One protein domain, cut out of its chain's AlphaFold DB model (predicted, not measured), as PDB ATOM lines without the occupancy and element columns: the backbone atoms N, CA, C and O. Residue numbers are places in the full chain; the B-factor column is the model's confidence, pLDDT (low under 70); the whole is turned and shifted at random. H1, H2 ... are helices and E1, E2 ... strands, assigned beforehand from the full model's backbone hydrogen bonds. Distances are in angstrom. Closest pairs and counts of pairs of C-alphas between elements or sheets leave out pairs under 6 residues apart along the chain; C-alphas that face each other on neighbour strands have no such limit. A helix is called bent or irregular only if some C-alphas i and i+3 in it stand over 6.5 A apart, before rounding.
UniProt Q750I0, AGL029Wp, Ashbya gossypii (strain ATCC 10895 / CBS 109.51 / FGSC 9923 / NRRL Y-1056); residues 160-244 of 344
ATOM      1  N   HIS A 160     -92.437-148.827  10.230       86.50
ATOM      2  CA  HIS A 160     -92.997-148.566   8.900       86.50
ATOM      3  C   HIS A 160     -94.088-147.492   8.905       86.50
ATOM      4  O   HIS A 160     -94.698-147.234   7.872       86.50
ATOM      5  N   MET A 161     -94.352-146.885  10.064       89.81
ATOM      6  CA  MET A 161     -95.406-145.899  10.256       89.81
ATOM      7  C   MET A 161     -94.794-144.526  10.531       89.81
ATOM      8  O   MET A 161     -94.066-144.342  11.506       89.81
ATOM      9  N   ARG A 162     -95.142-143.534   9.711       89.50
ATOM     10  CA  ARG A 162     -94.788-142.130   9.927       89.50
ATOM     11  C   ARG A 162     -96.033-141.295  10.150       89.50
ATOM     12  O   ARG A 162     -96.899-141.207   9.289       89.50
ATOM     13  N   ILE A 163     -96.106-140.663  11.313       88.75
ATOM     14  CA  ILE A 163     -97.208-139.770  11.666       88.75
ATOM     15  C   ILE A 163     -96.848-138.365  11.173       88.75
ATOM     16  O   ILE A 163     -95.890-137.774  11.668       88.75
ATOM     17  N   GLU A 164     -97.598-137.838  10.204       87.31
ATOM     18  CA  GLU A 164     -97.410-136.471   9.693       87.31
ATOM     19  C   GLU A 164     -98.245-135.457  10.478       87.31
ATOM     20  O   GLU A 164     -97.771-134.369  10.804       87.31
ATOM     21  N   SER A 165     -99.482-135.832  10.812       85.44
ATOM     22  CA  SER A 165    -100.385-135.036  11.639       85.44
ATOM     23  C   SER A 165    -101.078-135.934  12.654       85.44
ATOM     24  O   SER A 165    -101.619-136.983  12.305       85.44
ATOM     25  N   ALA A 166    -101.059-135.503  13.915       79.62
ATOM     26  CA  ALA A 166    -101.682-136.186  15.048       79.62
ATOM     27  C   ALA A 166    -102.816-135.350  15.667       79.62
ATOM     28  O   ALA A 166    -103.093-135.460  16.862       79.62
ATOM     29  N   ASN A 167    -103.442-134.475  14.876       83.56
ATOM     30  CA  ASN A 167    -104.604-133.724  15.329       83.56
ATOM     31  C   ASN A 167    -105.839-134.635  15.272       83.56
ATOM     32  O   ASN A 167    -106.034-135.284  14.247       83.56
ATOM     33  N   PRO A 168    -106.697-134.683  16.310       74.12
ATOM     34  CA  PRO A 168    -107.897-135.522  16.281       74.12
ATOM     35  C   PRO A 168    -108.767-135.240  15.049       74.12
ATOM     36  O   PRO A 168    -109.165-136.154  14.339       74.12
ATOM     37  N   SER A 169    -108.954-133.963  14.713       80.25
ATOM     38  CA  SER A 169    -109.739-133.533  13.550       80.25
ATOM     39  C   SER A 169    -109.032-133.677  12.193       80.25
ATOM     40  O   SER A 169    -109.640-133.322  11.193       80.25
ATOM     41  N   ASP A 170    -107.764-134.099  12.158       83.06
ATOM     42  CA  ASP A 170    -106.973-134.272  10.931       83.06
ATOM     43  C   ASP A 170    -105.769-135.185  11.220       83.06
ATOM     44  O   ASP A 170    -104.655-134.720  11.514       83.06
ATOM     45  N   MET A 171    -106.005-136.497  11.205       86.56
ATOM     46  CA  MET A 171    -104.976-137.502  11.445       86.56
ATOM     47  C   MET A 171    -104.446-138.030  10.114       86.56
ATOM     48  O   MET A 171    -105.184-138.632   9.332       86.56
ATOM     49  N   ARG A 172    -103.144-137.831   9.878       89.12
ATOM     50  CA  ARG A 172    -102.453-138.254   8.651       89.12
ATOM     51  C   ARG A 172    -101.256-139.125   8.980       89.12
ATOM     52  O   ARG A 172    -100.344-138.702   9.698       89.12
ATOM     53  N   ILE A 173    -101.266-140.334   8.435       89.94
ATOM     54  CA  ILE A 173    -100.216-141.333   8.610       89.94
ATOM     55  C   ILE A 173     -99.753-141.818   7.244       89.94
ATOM     56  O   ILE A 173    -100.561-142.216   6.410       89.94
ATOM     57  N   ARG A 174     -98.439-141.868   7.051       90.19
ATOM     58  CA  ARG A 174     -97.796-142.517   5.912       90.19
ATOM     59  C   ARG A 174     -97.260-143.876   6.315       90.19
ATOM     60  O   ARG A 174     -96.601-144.005   7.348       90.19
ATOM     61  N   TYR A 175     -97.527-144.867   5.480       89.12
ATOM     62  CA  TYR A 175     -96.963-146.201   5.604       89.12
ATOM     63  C   TYR A 175     -95.914-146.396   4.516       89.12
ATOM     64  O   TYR A 175     -96.203-146.210   3.334       89.12
ATOM     65  N   LEU A 176     -94.695-146.739   4.923       86.94
ATOM     66  CA  LEU A 176     -93.524-146.747   4.046       86.94
ATOM     67  C   LEU A 176     -93.081-148.158   3.671       86.94
ATOM     68  O   LEU A 176     -93.148-149.073   4.494       86.94
ATOM     69  N   VAL A 177     -92.559-148.307   2.453       75.38
ATOM     70  CA  VAL A 177     -91.811-149.486   2.009       75.38
ATOM     71  C   VAL A 177     -90.339-149.275   2.358       75.38
ATOM     72  O   VAL A 177     -89.629-148.529   1.693       75.38
ATOM     73  N   ASP A 178     -89.877-149.964   3.403       68.25
ATOM     74  CA  ASP A 178     -88.474-149.944   3.850       68.25
ATOM     75  C   ASP A 178     -87.971-148.557   4.342       68.25
ATOM     76  O   ASP A 178     -88.735-147.602   4.480       68.25
ATOM     77  N   TYR A 179     -86.678-148.441   4.662       60.38
ATOM     78  CA  TYR A 179     -86.034-147.191   5.105       60.38
ATOM     79  C   TYR A 179     -85.838-146.143   3.986       60.38
ATOM     80  O   TYR A 179     -85.243-145.097   4.240       60.38
ATOM     81  N   GLN A 180     -86.282-146.416   2.752       58.81
ATOM     82  CA  GLN A 180     -86.006-145.581   1.570       58.81
ATOM     83  C   GLN A 180     -87.044-144.479   1.305       58.81
ATOM     84  O   GLN A 180     -86.964-143.804   0.285       58.81
ATOM     85  N   ASP A 181     -87.983-144.251   2.224       67.50
ATOM     86  CA  ASP A 181     -88.997-143.185   2.142       67.50
ATOM     87  C   ASP A 181     -89.968-143.291   0.959       67.50
ATOM     88  O   ASP A 181     -90.666-142.326   0.640       67.50
ATOM     89  N   GLU A 182     -90.068-144.470   0.346       79.31
ATOM     90  CA  GLU A 182     -91.104-144.756  -0.639       79.31
ATOM     91  C   GLU A 182     -92.435-145.042   0.064       79.31
ATOM     92  O   GLU A 182     -92.532-145.910   0.938       79.31
ATOM     93  N   ASP A 183     -93.478-144.304  -0.314       79.06
ATOM     94  CA  ASP A 183     -94.819-144.495   0.233       79.06
ATOM     95  C   ASP A 183     -95.465-145.753  -0.340       79.06
ATOM     96  O   ASP A 183     -95.625-145.878  -1.552       79.06
ATOM     97  N   LEU A 184     -95.920-146.650   0.538       83.31
ATOM     98  CA  LEU A 184     -96.824-147.730   0.146       83.31
ATOM     99  C   LEU A 184     -98.254-147.190   0.004       83.31
ATOM    100  O   LEU A 184     -98.943-147.437  -0.985       83.31
ATOM    101  N   PHE A 185     -98.713-146.471   1.029       88.88
ATOM    102  CA  PHE A 185     -99.998-145.775   1.046       88.88
ATOM    103  C   PHE A 185    -100.052-144.747   2.176       88.88
ATOM    104  O   PHE A 185     -99.286-144.801   3.143       88.88
ATOM    105  N   GLN A 186    -101.009-143.828   2.074       89.56
ATOM    106  CA  GLN A 186    -101.300-142.841   3.106       89.56
ATOM    107  C   GLN A 186    -102.703-143.069   3.669       89.56
ATOM    108  O   GLN A 186    -103.654-143.320   2.930       89.56
ATOM    109  N   LEU A 187    -102.824-142.985   4.990       90.00
ATOM    110  CA  LEU A 187    -104.081-143.009   5.719       90.00
ATOM    111  C   LEU A 187    -104.402-141.596   6.197       90.00
ATOM    112  O   LEU A 187    -103.628-140.991   6.939       90.00
ATOM    113  N   HIS A 188    -105.578-141.119   5.822       91.44
ATOM    114  CA  HIS A 188    -106.167-139.893   6.328       91.44
ATOM    115  C   HIS A 188    -107.494-140.235   7.008       91.44
ATOM    116  O   HIS A 188    -108.287-141.003   6.464       91.44
ATOM    117  N   CYS A 189    -107.711-139.738   8.221       89.62
ATOM    118  CA  CYS A 189    -108.957-139.957   8.946       89.62
ATOM    119  C   CYS A 189    -109.232-138.844   9.957       89.62
ATOM    120  O   CYS A 189    -108.306-138.202  10.457       89.62
ATOM    121  N   ASN A 190    -110.512-138.676  10.286       88.62
ATOM    122  CA  ASN A 190    -110.986-137.720  11.274       88.62
ATOM    123  C   ASN A 190    -111.529-138.466  12.493       88.62
ATOM    124  O   ASN A 190    -112.325-139.401  12.374       88.62
ATOM    125  N   ILE A 191    -111.086-138.044  13.673       88.56
ATOM    126  CA  ILE A 191    -111.444-138.627  14.960       88.56
ATOM    127  C   ILE A 191    -111.971-137.515  15.866       88.56
ATOM    128  O   ILE A 191    -111.234-136.612  16.264       88.56
ATOM    129  N   ASP A 192    -113.240-137.599  16.250       86.00
ATOM    130  CA  ASP A 192    -113.782-136.747  17.306       86.00
ATOM    131  C   ASP A 192    -113.596-137.441  18.656       86.00
ATOM    132  O   ASP A 192    -114.111-138.540  18.879       86.00
ATOM    133  N   ILE A 193    -112.841-136.811  19.556       85.94
ATOM    134  CA  ILE A 193    -112.555-137.331  20.894       85.94
ATOM    135  C   ILE A 193    -113.121-136.357  21.918       85.94
ATOM    136  O   ILE A 193    -112.791-135.170  21.927       85.94
ATOM    137  N   ASP A 194    -113.919-136.881  22.839       86.12
ATOM    138  CA  ASP A 194    -114.323-136.146  24.024       86.12
ATOM    139  C   ASP A 194    -113.123-135.968  24.959       86.12
ATOM    140  O   ASP A 194    -112.696-136.905  25.630       86.12
ATOM    141  N   SER A 195    -112.577-134.758  25.034       82.94
ATOM    142  CA  SER A 195    -111.415-134.461  25.875       82.94
ATOM    143  C   SER A 195    -111.673-134.621  27.377       82.94
ATOM    144  O   SER A 195    -110.718-134.769  28.138       82.94
ATOM    145  N   SER A 196    -112.936-134.610  27.817       86.44
ATOM    146  CA  SER A 196    -113.296-134.749  29.232       86.44
ATOM    147  C   SER A 196    -113.380-136.204  29.688       86.44
ATOM    148  O   SER A 196    -113.048-136.514  30.832       86.44
ATOM    149  N   THR A 197    -113.793-137.103  28.794       85.62
ATOM    150  CA  THR A 197    -114.010-138.524  29.099       85.62
ATOM    151  C   THR A 197    -113.006-139.453  28.412       85.62
ATOM    152  O   THR A 197    -112.865-140.606  28.809       85.62
ATOM    153  N   GLY A 198    -112.290-138.961  27.399       81.50
ATOM    154  CA  GLY A 198    -111.361-139.730  26.574       81.50
ATOM    155  C   GLY A 198    -112.040-140.659  25.561       81.50
ATOM    156  O   GLY A 198    -111.347-141.440  24.912       81.50
ATOM    157  N   TYR A 199    -113.369-140.607  25.418       84.44
ATOM    158  CA  TYR A 199    -114.101-141.464  24.483       84.44
ATOM    159  C   TYR A 199    -114.078-140.923  23.054       84.44
ATOM    160  O   TYR A 199    -114.211-139.722  22.817       84.44
ATOM    161  N   VAL A 200    -113.983-141.839  22.092       83.69
ATOM    162  CA  VAL A 200    -114.175-141.544  20.667       83.69
ATOM    163  C   VAL A 200    -115.670-141.367  20.412       83.69
ATOM    164  O   VAL A 200    -116.450-142.293  20.622       83.69
ATOM    165  N   ARG A 201    -116.071-140.171  19.978       83.81
ATOM    166  CA  ARG A 201    -117.458-139.826  19.636       83.81
ATOM    167  C   ARG A 201    -117.789-140.185  18.198       83.81
ATOM    168  O   ARG A 201    -118.876-140.686  17.925       83.81
ATOM    169  N   SER A 202    -116.860-139.923  17.286       83.50
ATOM    170  CA  SER A 202    -117.030-140.241  15.876       83.50
ATOM    171  C   SER A 202    -115.698-140.581  15.219       83.50
ATOM    172  O   SER A 202    -114.626-140.144  15.642       83.50
ATOM    173  N   PHE A 203    -115.798-141.406  14.183       85.81
ATOM    174  CA  PHE A 203    -114.697-141.810  13.331       85.81
ATOM    175  C   PHE A 203    -115.183-141.732  11.883       85.81
ATOM    176  O   PHE A 203    -116.072-142.490  11.488       85.81
ATOM    177  N   SER A 204    -114.663-140.773  11.120       83.44
ATOM    178  CA  SER A 204    -115.159-140.446   9.781       83.44
ATOM    179  C   SER A 204    -114.029-140.144   8.799       83.44
ATOM    180  O   SER A 204    -112.852-140.093   9.157       83.44
ATOM    181  N   ASP A 205    -114.407-139.978   7.528       82.75
ATOM    182  CA  ASP A 205    -113.528-139.515   6.446       82.75
ATOM    183  C   ASP A 205    -112.267-140.363   6.245       82.75
ATOM    184  O   ASP A 205    -111.214-139.862   5.860       82.75
ATOM    185  N   VAL A 206    -112.378-141.673   6.482       84.81
ATOM    186  CA  VAL A 206    -111.271-142.614   6.292       84.81
ATOM    187  C   VAL A 206    -110.932-142.715   4.807       84.81
ATOM    188  O   VAL A 206    -111.650-143.337   4.016       84.81
ATOM    189  N   GLN A 207    -109.814-142.121   4.420       85.31
ATOM    190  CA  GLN A 207    -109.278-142.130   3.070       85.31
ATOM    191  C   GLN A 207    -107.955-142.889   3.060       85.31
ATOM    192  O   GLN A 207    -107.056-142.631   3.859       85.31
ATOM    193  N   LEU A 208    -107.860-143.843   2.140       83.75
ATOM    194  CA  LEU A 208    -106.642-144.581   1.852       83.75
ATOM    195  C   LEU A 208    -106.168-144.107   0.485       83.75
ATOM    196  O   LEU A 208    -106.807-144.393  -0.522       83.75
ATOM    197  N   ILE A 209    -105.100-143.319   0.474       82.62
ATOM    198  CA  ILE A 209    -104.509-142.771  -0.743       82.62
ATOM    199  C   ILE A 209    -103.389-143.727  -1.145       82.62
ATOM    200  O   ILE A 209    -102.376-143.831  -0.450       82.62
ATOM    201  N   SER A 210    -103.597-144.477  -2.224       75.44
ATOM    202  CA  SER A 210    -102.626-145.442  -2.734       75.44
ATOM    203  C   SER A 210    -102.846-145.708  -4.220       75.44
ATOM    204  O   SER A 210    -103.975-145.627  -4.697       75.44
ATOM    205  N   ASP A 211    -101.777-146.114  -4.903       65.88
ATOM    206  CA  ASP A 211    -101.841-146.737  -6.230       65.88
ATOM    207  C   ASP A 211    -102.210-148.237  -6.150       65.88
ATOM    208  O   ASP A 211    -102.327-148.921  -7.167       65.88
ATOM    209  N   MET A 212    -102.373-148.776  -4.934       66.88
ATOM    210  CA  MET A 212    -102.735-150.171  -4.696       66.88
ATOM    211  C   MET A 212    -104.220-150.442  -4.984       66.88
ATOM    212  O   MET A 212    -105.056-149.544  -4.874       66.88
ATOM    213  N   PRO A 213    -104.587-151.701  -5.283       62.75
ATOM    214  CA  PRO A 213    -105.978-152.054  -5.523       62.75
ATOM    215  C   PRO A 213    -106.861-151.754  -4.303       62.75
ATOM    216  O   PRO A 213    -106.595-152.242  -3.202       62.75
ATOM    217  N   GLU A 214    -107.947-150.999  -4.502       64.69
ATOM    218  CA  GLU A 214    -108.862-150.577  -3.424       64.69
ATOM    219  C   GLU A 214    -109.404-151.753  -2.594       64.69
ATOM    220  O   GLU A 214    -109.640-151.623  -1.391       64.69
ATOM    221  N   HIS A 215    -109.553-152.924  -3.216       67.81
ATOM    222  CA  HIS A 215    -110.113-154.111  -2.574       67.81
ATOM    223  C   HIS A 215    -109.247-154.662  -1.435       67.81
ATOM    224  O   HIS A 215    -109.783-155.285  -0.522       67.81
ATOM    225  N   THR A 216    -107.930-154.426  -1.444       78.56
ATOM    226  CA  THR A 216    -107.035-155.036  -0.454       78.56
ATOM    227  C   THR A 216    -107.279-154.480   0.943       78.56
ATOM    228  O   THR A 216    -107.415-155.244   1.892       78.56
ATOM    229  N   LEU A 217    -107.381-153.155   1.083       85.12
ATOM    230  CA  LEU A 217    -107.636-152.495   2.371       85.12
ATOM    231  C   LEU A 217    -109.116-152.130   2.576       85.12
ATOM    232  O   LEU A 217    -109.500-151.756   3.687       85.12
ATOM    233  N   GLY A 218    -109.946-152.256   1.536       87.31
ATOM    234  CA  GLY A 218    -111.372-151.932   1.570       87.31
ATOM    235  C   GLY A 218    -112.120-152.648   2.693       87.31
ATOM    236  O   GLY A 218    -112.786-151.993   3.489       87.31
ATOM    237  N   LEU A 219    -111.905-153.958   2.850       90.12
ATOM    238  CA  LEU A 219    -112.554-154.751   3.901       90.12
ATOM    239  C   LEU A 219    -112.219-154.242   5.317       90.12
ATOM    240  O   LEU A 219    -113.101-154.109   6.168       90.12
ATOM    241  N   LEU A 220    -110.946-153.918   5.572       91.06
ATOM    242  CA  LEU A 220    -110.502-153.366   6.857       91.06
ATOM    243  C   LEU A 220    -111.130-151.989   7.108       91.06
ATOM    244  O   LEU A 220    -111.606-151.707   8.210       91.06
ATOM    245  N   LYS A 221    -111.156-151.132   6.085       90.44
ATOM    246  CA  LYS A 221    -111.779-149.808   6.153       90.44
ATOM    247  C   LYS A 221    -113.276-149.910   6.459       90.44
ATOM    248  O   LYS A 221    -113.751-149.261   7.385       90.44
ATOM    249  N   GLU A 222    -114.016-150.742   5.736       90.31
ATOM    250  CA  GLU A 222    -115.461-150.910   5.931       90.31
ATOM    251  C   GLU A 222    -115.790-151.425   7.333       90.31
ATOM    252  O   GLU A 222    -116.645-150.869   8.029       90.31
ATOM    253  N   TYR A 223    -115.056-152.440   7.796       90.44
ATOM    254  CA  TYR A 223    -115.224-152.983   9.139       90.44
ATOM    255  C   TYR A 223    -114.954-151.938  10.230       90.44
ATOM    256  O   TYR A 223    -115.701-151.843  11.208       90.44
ATOM    257  N   THR A 224    -113.888-151.152  10.085       89.81
ATOM    258  CA  THR A 224    -113.466-150.176  11.103       89.81
ATOM    259  C   THR A 224    -114.393-148.968  11.154       89.81
ATOM    260  O   THR A 224    -114.703-148.509  12.250       89.81
ATOM    261  N   ILE A 225    -114.933-148.521  10.015       88.94
ATOM    262  CA  ILE A 225    -115.998-147.507   9.970       88.94
ATOM    263  C   ILE A 225    -117.264-148.035  10.656       88.94
ATOM    264  O   ILE A 225    -117.831-147.354  11.506       88.94
ATOM    265  N   ARG A 226    -117.683-149.271  10.345       89.31
ATOM    266  CA  ARG A 226    -118.880-149.895  10.936       89.31
ATOM    267  C   ARG A 226    -118.779-150.060  12.455       89.31
ATOM    268  O   ARG A 226    -119.781-149.941  13.151       89.31
ATOM    269  N   THR A 227    -117.591-150.377  12.963       88.56
ATOM    270  CA  THR A 227    -117.361-150.662  14.392       88.56
ATOM    271  C   THR A 227    -116.838-149.467  15.188       88.56
ATOM    272  O   THR A 227    -116.796-149.538  16.413       88.56
ATOM    273  N   GLY A 228    -116.404-148.394  14.521       85.94
ATOM    274  CA  GLY A 228    -115.701-147.271  15.152       85.94
ATOM    275  C   GLY A 228    -114.339-147.653  15.749       85.94
ATOM    276  O   GLY A 228    -113.803-146.926  16.585       85.94
ATOM    277  N   ASN A 229    -113.773-148.805  15.374       88.56
ATOM    278  CA  ASN A 229    -112.562-149.337  15.994       88.56
ATOM    279  C   ASN A 229    -111.294-148.853  15.274       88.56
ATOM    280  O   ASN A 229    -110.761-149.508  14.377       88.56
ATOM    281  N   ILE A 230    -110.788-147.703  15.713       88.69
ATOM    282  CA  ILE A 230    -109.586-147.059  15.159       88.69
ATOM    283  C   ILE A 230    -108.342-147.925  15.373       88.69
ATOM    284  O   ILE A 230    -107.487-148.020  14.493       88.69
ATOM    285  N   ALA A 231    -108.248-148.601  16.522       89.25
ATOM    286  CA  ALA A 231    -107.111-149.458  16.836       89.25
ATOM    287  C   ALA A 231    -106.965-150.592  15.811       89.25
ATOM    288  O   ALA A 231    -105.851-150.882  15.384       89.25
ATOM    289  N   TYR A 232    -108.080-151.179  15.363       91.75
ATOM    290  CA  TYR A 232    -108.076-152.210  14.321       91.75
ATOM    291  C   TYR A 232    -107.556-151.677  12.990       91.75
ATOM    292  O   TYR A 232    -106.777-152.366  12.334       91.75
ATOM    293  N   LEU A 233    -107.937-150.455  12.611       91.50
ATOM    294  CA  LEU A 233    -107.453-149.847  11.376       91.50
ATOM    295  C   LEU A 233    -105.942-149.627  11.425       91.50
ATOM    296  O   LEU A 233    -105.225-150.087  10.543       91.50
ATOM    297  N   LEU A 234    -105.457-148.950  12.469       91.19
ATOM    298  CA  LEU A 234    -104.037-148.619  12.601       91.19
ATOM    299  C   LEU A 234    -103.177-149.881  12.689       91.19
ATOM    300  O   LEU A 234    -102.153-149.993  12.016       91.19
ATOM    301  N   PHE A 235    -103.624-150.856  13.479       92.62
ATOM    302  CA  PHE A 235    -102.926-152.120  13.623       92.62
ATOM    303  C   PHE A 235    -102.920-152.922  12.315       92.62
ATOM    304  O   PHE A 235    -101.862-153.378  11.884       92.62
ATOM    305  N   GLY A 236    -104.071-153.046  11.647       93.06
ATOM    306  CA  GLY A 236    -104.183-153.762  10.376       93.06
ATOM    307  C   GLY A 236    -103.329-153.137   9.274       93.06
ATOM    308  O   GLY A 236    -102.609-153.854   8.581       93.06
ATOM    309  N   CYS A 237    -103.320-151.807   9.156       92.19
ATOM    310  CA  CYS A 237    -102.464-151.087   8.209       92.19
ATOM    311  C   CYS A 237    -100.965-151.306   8.482       92.19
ATOM    312  O   CYS A 237    -100.187-151.508   7.544       92.19
ATOM    313  N   ASN A 238    -100.554-151.316   9.755       92.00
ATOM    314  CA  ASN A 238     -99.165-151.579  10.125       92.00
ATOM    315  C   ASN A 238     -98.753-153.027   9.809       92.00
ATOM    316  O   ASN A 238     -97.702-153.256   9.209       92.00
ATOM    317  N   GLU A 239     -99.592-154.009  10.148       92.94
ATOM    318  CA  GLU A 239     -99.326-155.421   9.852       92.94
ATOM    319  C   GLU A 239     -99.327-155.717   8.352       92.94
ATOM    320  O   GLU A 239     -98.490-156.482   7.871       92.94
ATOM    321  N   TYR A 240    -100.210-155.071   7.593       92.44
ATOM    322  CA  TYR A 240    -100.235-155.178   6.140       92.44
ATOM    323  C   TYR A 240     -98.930-154.671   5.533       92.44
ATOM    324  O   TYR A 240     -98.262-155.404   4.806       92.44
ATOM    325  N   THR A 241     -98.505-153.467   5.923       91.62
ATOM    326  CA  THR A 241     -97.230-152.882   5.489       91.62
ATOM    327  C   THR A 241     -96.054-153.803   5.827       91.62
ATOM    328  O   THR A 241     -95.225-154.106   4.966       91.62
ATOM    329  N   ARG A 242     -96.020-154.341   7.054       92.00
ATOM    330  CA  ARG A 242     -94.997-155.299   7.500       92.00
ATOM    331  C   ARG A 242     -94.956-156.555   6.620       92.00
ATOM    332  O   ARG A 242     -93.867-157.029   6.286       92.00
ATOM    333  N   LEU A 243     -96.112-157.113   6.252       92.81
ATOM    334  CA  LEU A 243     -96.189-158.283   5.373       92.81
ATOM    335  C   LEU A 243     -95.778-157.955   3.935       92.81
ATOM    336  O   LEU A 243     -95.041-158.743   3.346       92.81
ATOM    337  N   CYS A 244     -96.173-156.804   3.389       91.25
ATOM    338  CA  CYS A 244     -95.750-156.362   2.058       91.25
ATOM    339  C   CYS A 244     -94.226-156.221   1.961       91.25
ATOM    340  O   CYS A 244     -93.625-156.721   1.011       91.25
TER     341      CYS A 244
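What this domain is: This is residues 160 to 244 of the 344 residues of the protein "AGL029Wp" of Ashbya gossypii (strain ATCC 10895 / CBS 109.51 / FGSC 9923 / NRRL Y-1056) (UniProt Q750I0). The model is one twisted sheet of four antiparallel strands with a helical hairpin, H1 and H2, covering one face while the other face is bare. H2 packs along E2, H1 packs on E4 at the sheet's edge, and the turns at the two ends of the long strand E3 make the longest axis. The printed part has 85 residues with four named strands and then two named helices, E1 E2 E3 E4 H1 H2; the sheet's order is E1 - E2 - E3 - E4, and the class is mixed, helices and strands. It is compact, with a radius of gyration of the C-alphas of 12.9 A, but elongated in outline, spanning 40 by 24 by 17 A.

Where its parts are: Find C-alpha 161 at (-95.406, -145.899, 10.256), where E1 begins; it runs through residues 161 to 167, 16.1 A long. Next come E2, residues 170 to 177, 23.3 A, and E3, residues 182 to 193, 31.3 A, which bends by 53 degrees at residue 185. E4, residues 200 to 209, 23.5 A, begins at C-alpha 200, (-114.175, -141.544, 20.667). H1, residues 214 to 227, 19.7 A, is irregular: C-alphas 216 and 219 are 7.0 A apart. H2, residues 230 to 244, 21.2 A, ends at C-alpha 244, (-95.750, -156.362, 2.058).

How they stand to each other: Begin with the sheet, a meander, each strand the antiparallel neighbour of the one before. Between E1 and E2, look at N 162 and O 174, 2.8 A apart and within hydrogen-bond range; between E2 and E3, at N 173 and O 187, 2.9 A; between E3 and E4, at N 188 and O 207, 2.9 A. The edge strands E1 and E4 are apart. H1 and H2 form two layers with the sheet, both helices on one face of it. H2 lies over E2 at a height over the sheet of 8.3 A and runs along the strands, at 9 degrees to E2 on the local plane; their closest C-alphas, of Tyr 175 and Thr 241, are 6.7 A apart. H1 comes closest to E4 at the C-alphas of Phe 203 and Ile 225, 6.7 A. The helical hairpin H1 and H2 touch, closest at the C-alphas of Thr 224 and Leu 233, 6.0 A, with a shallow tilt of 21 degrees, opposite ways. In H2 every O i to N i+4 pair is within hydrogen-bond range; in H1, 8 of 10 are.

The domain as a whole: Look for the two C-alphas farthest apart at Gln 180 and Ser 196, 40.3 A. The printed part has no cut. The link from E3 to E4 is short, the other links are tight, and there is no long link. Mean pLDDT of the printed part is 84.6; look for values under 70 at residues 178 to 181 and 211 to 215.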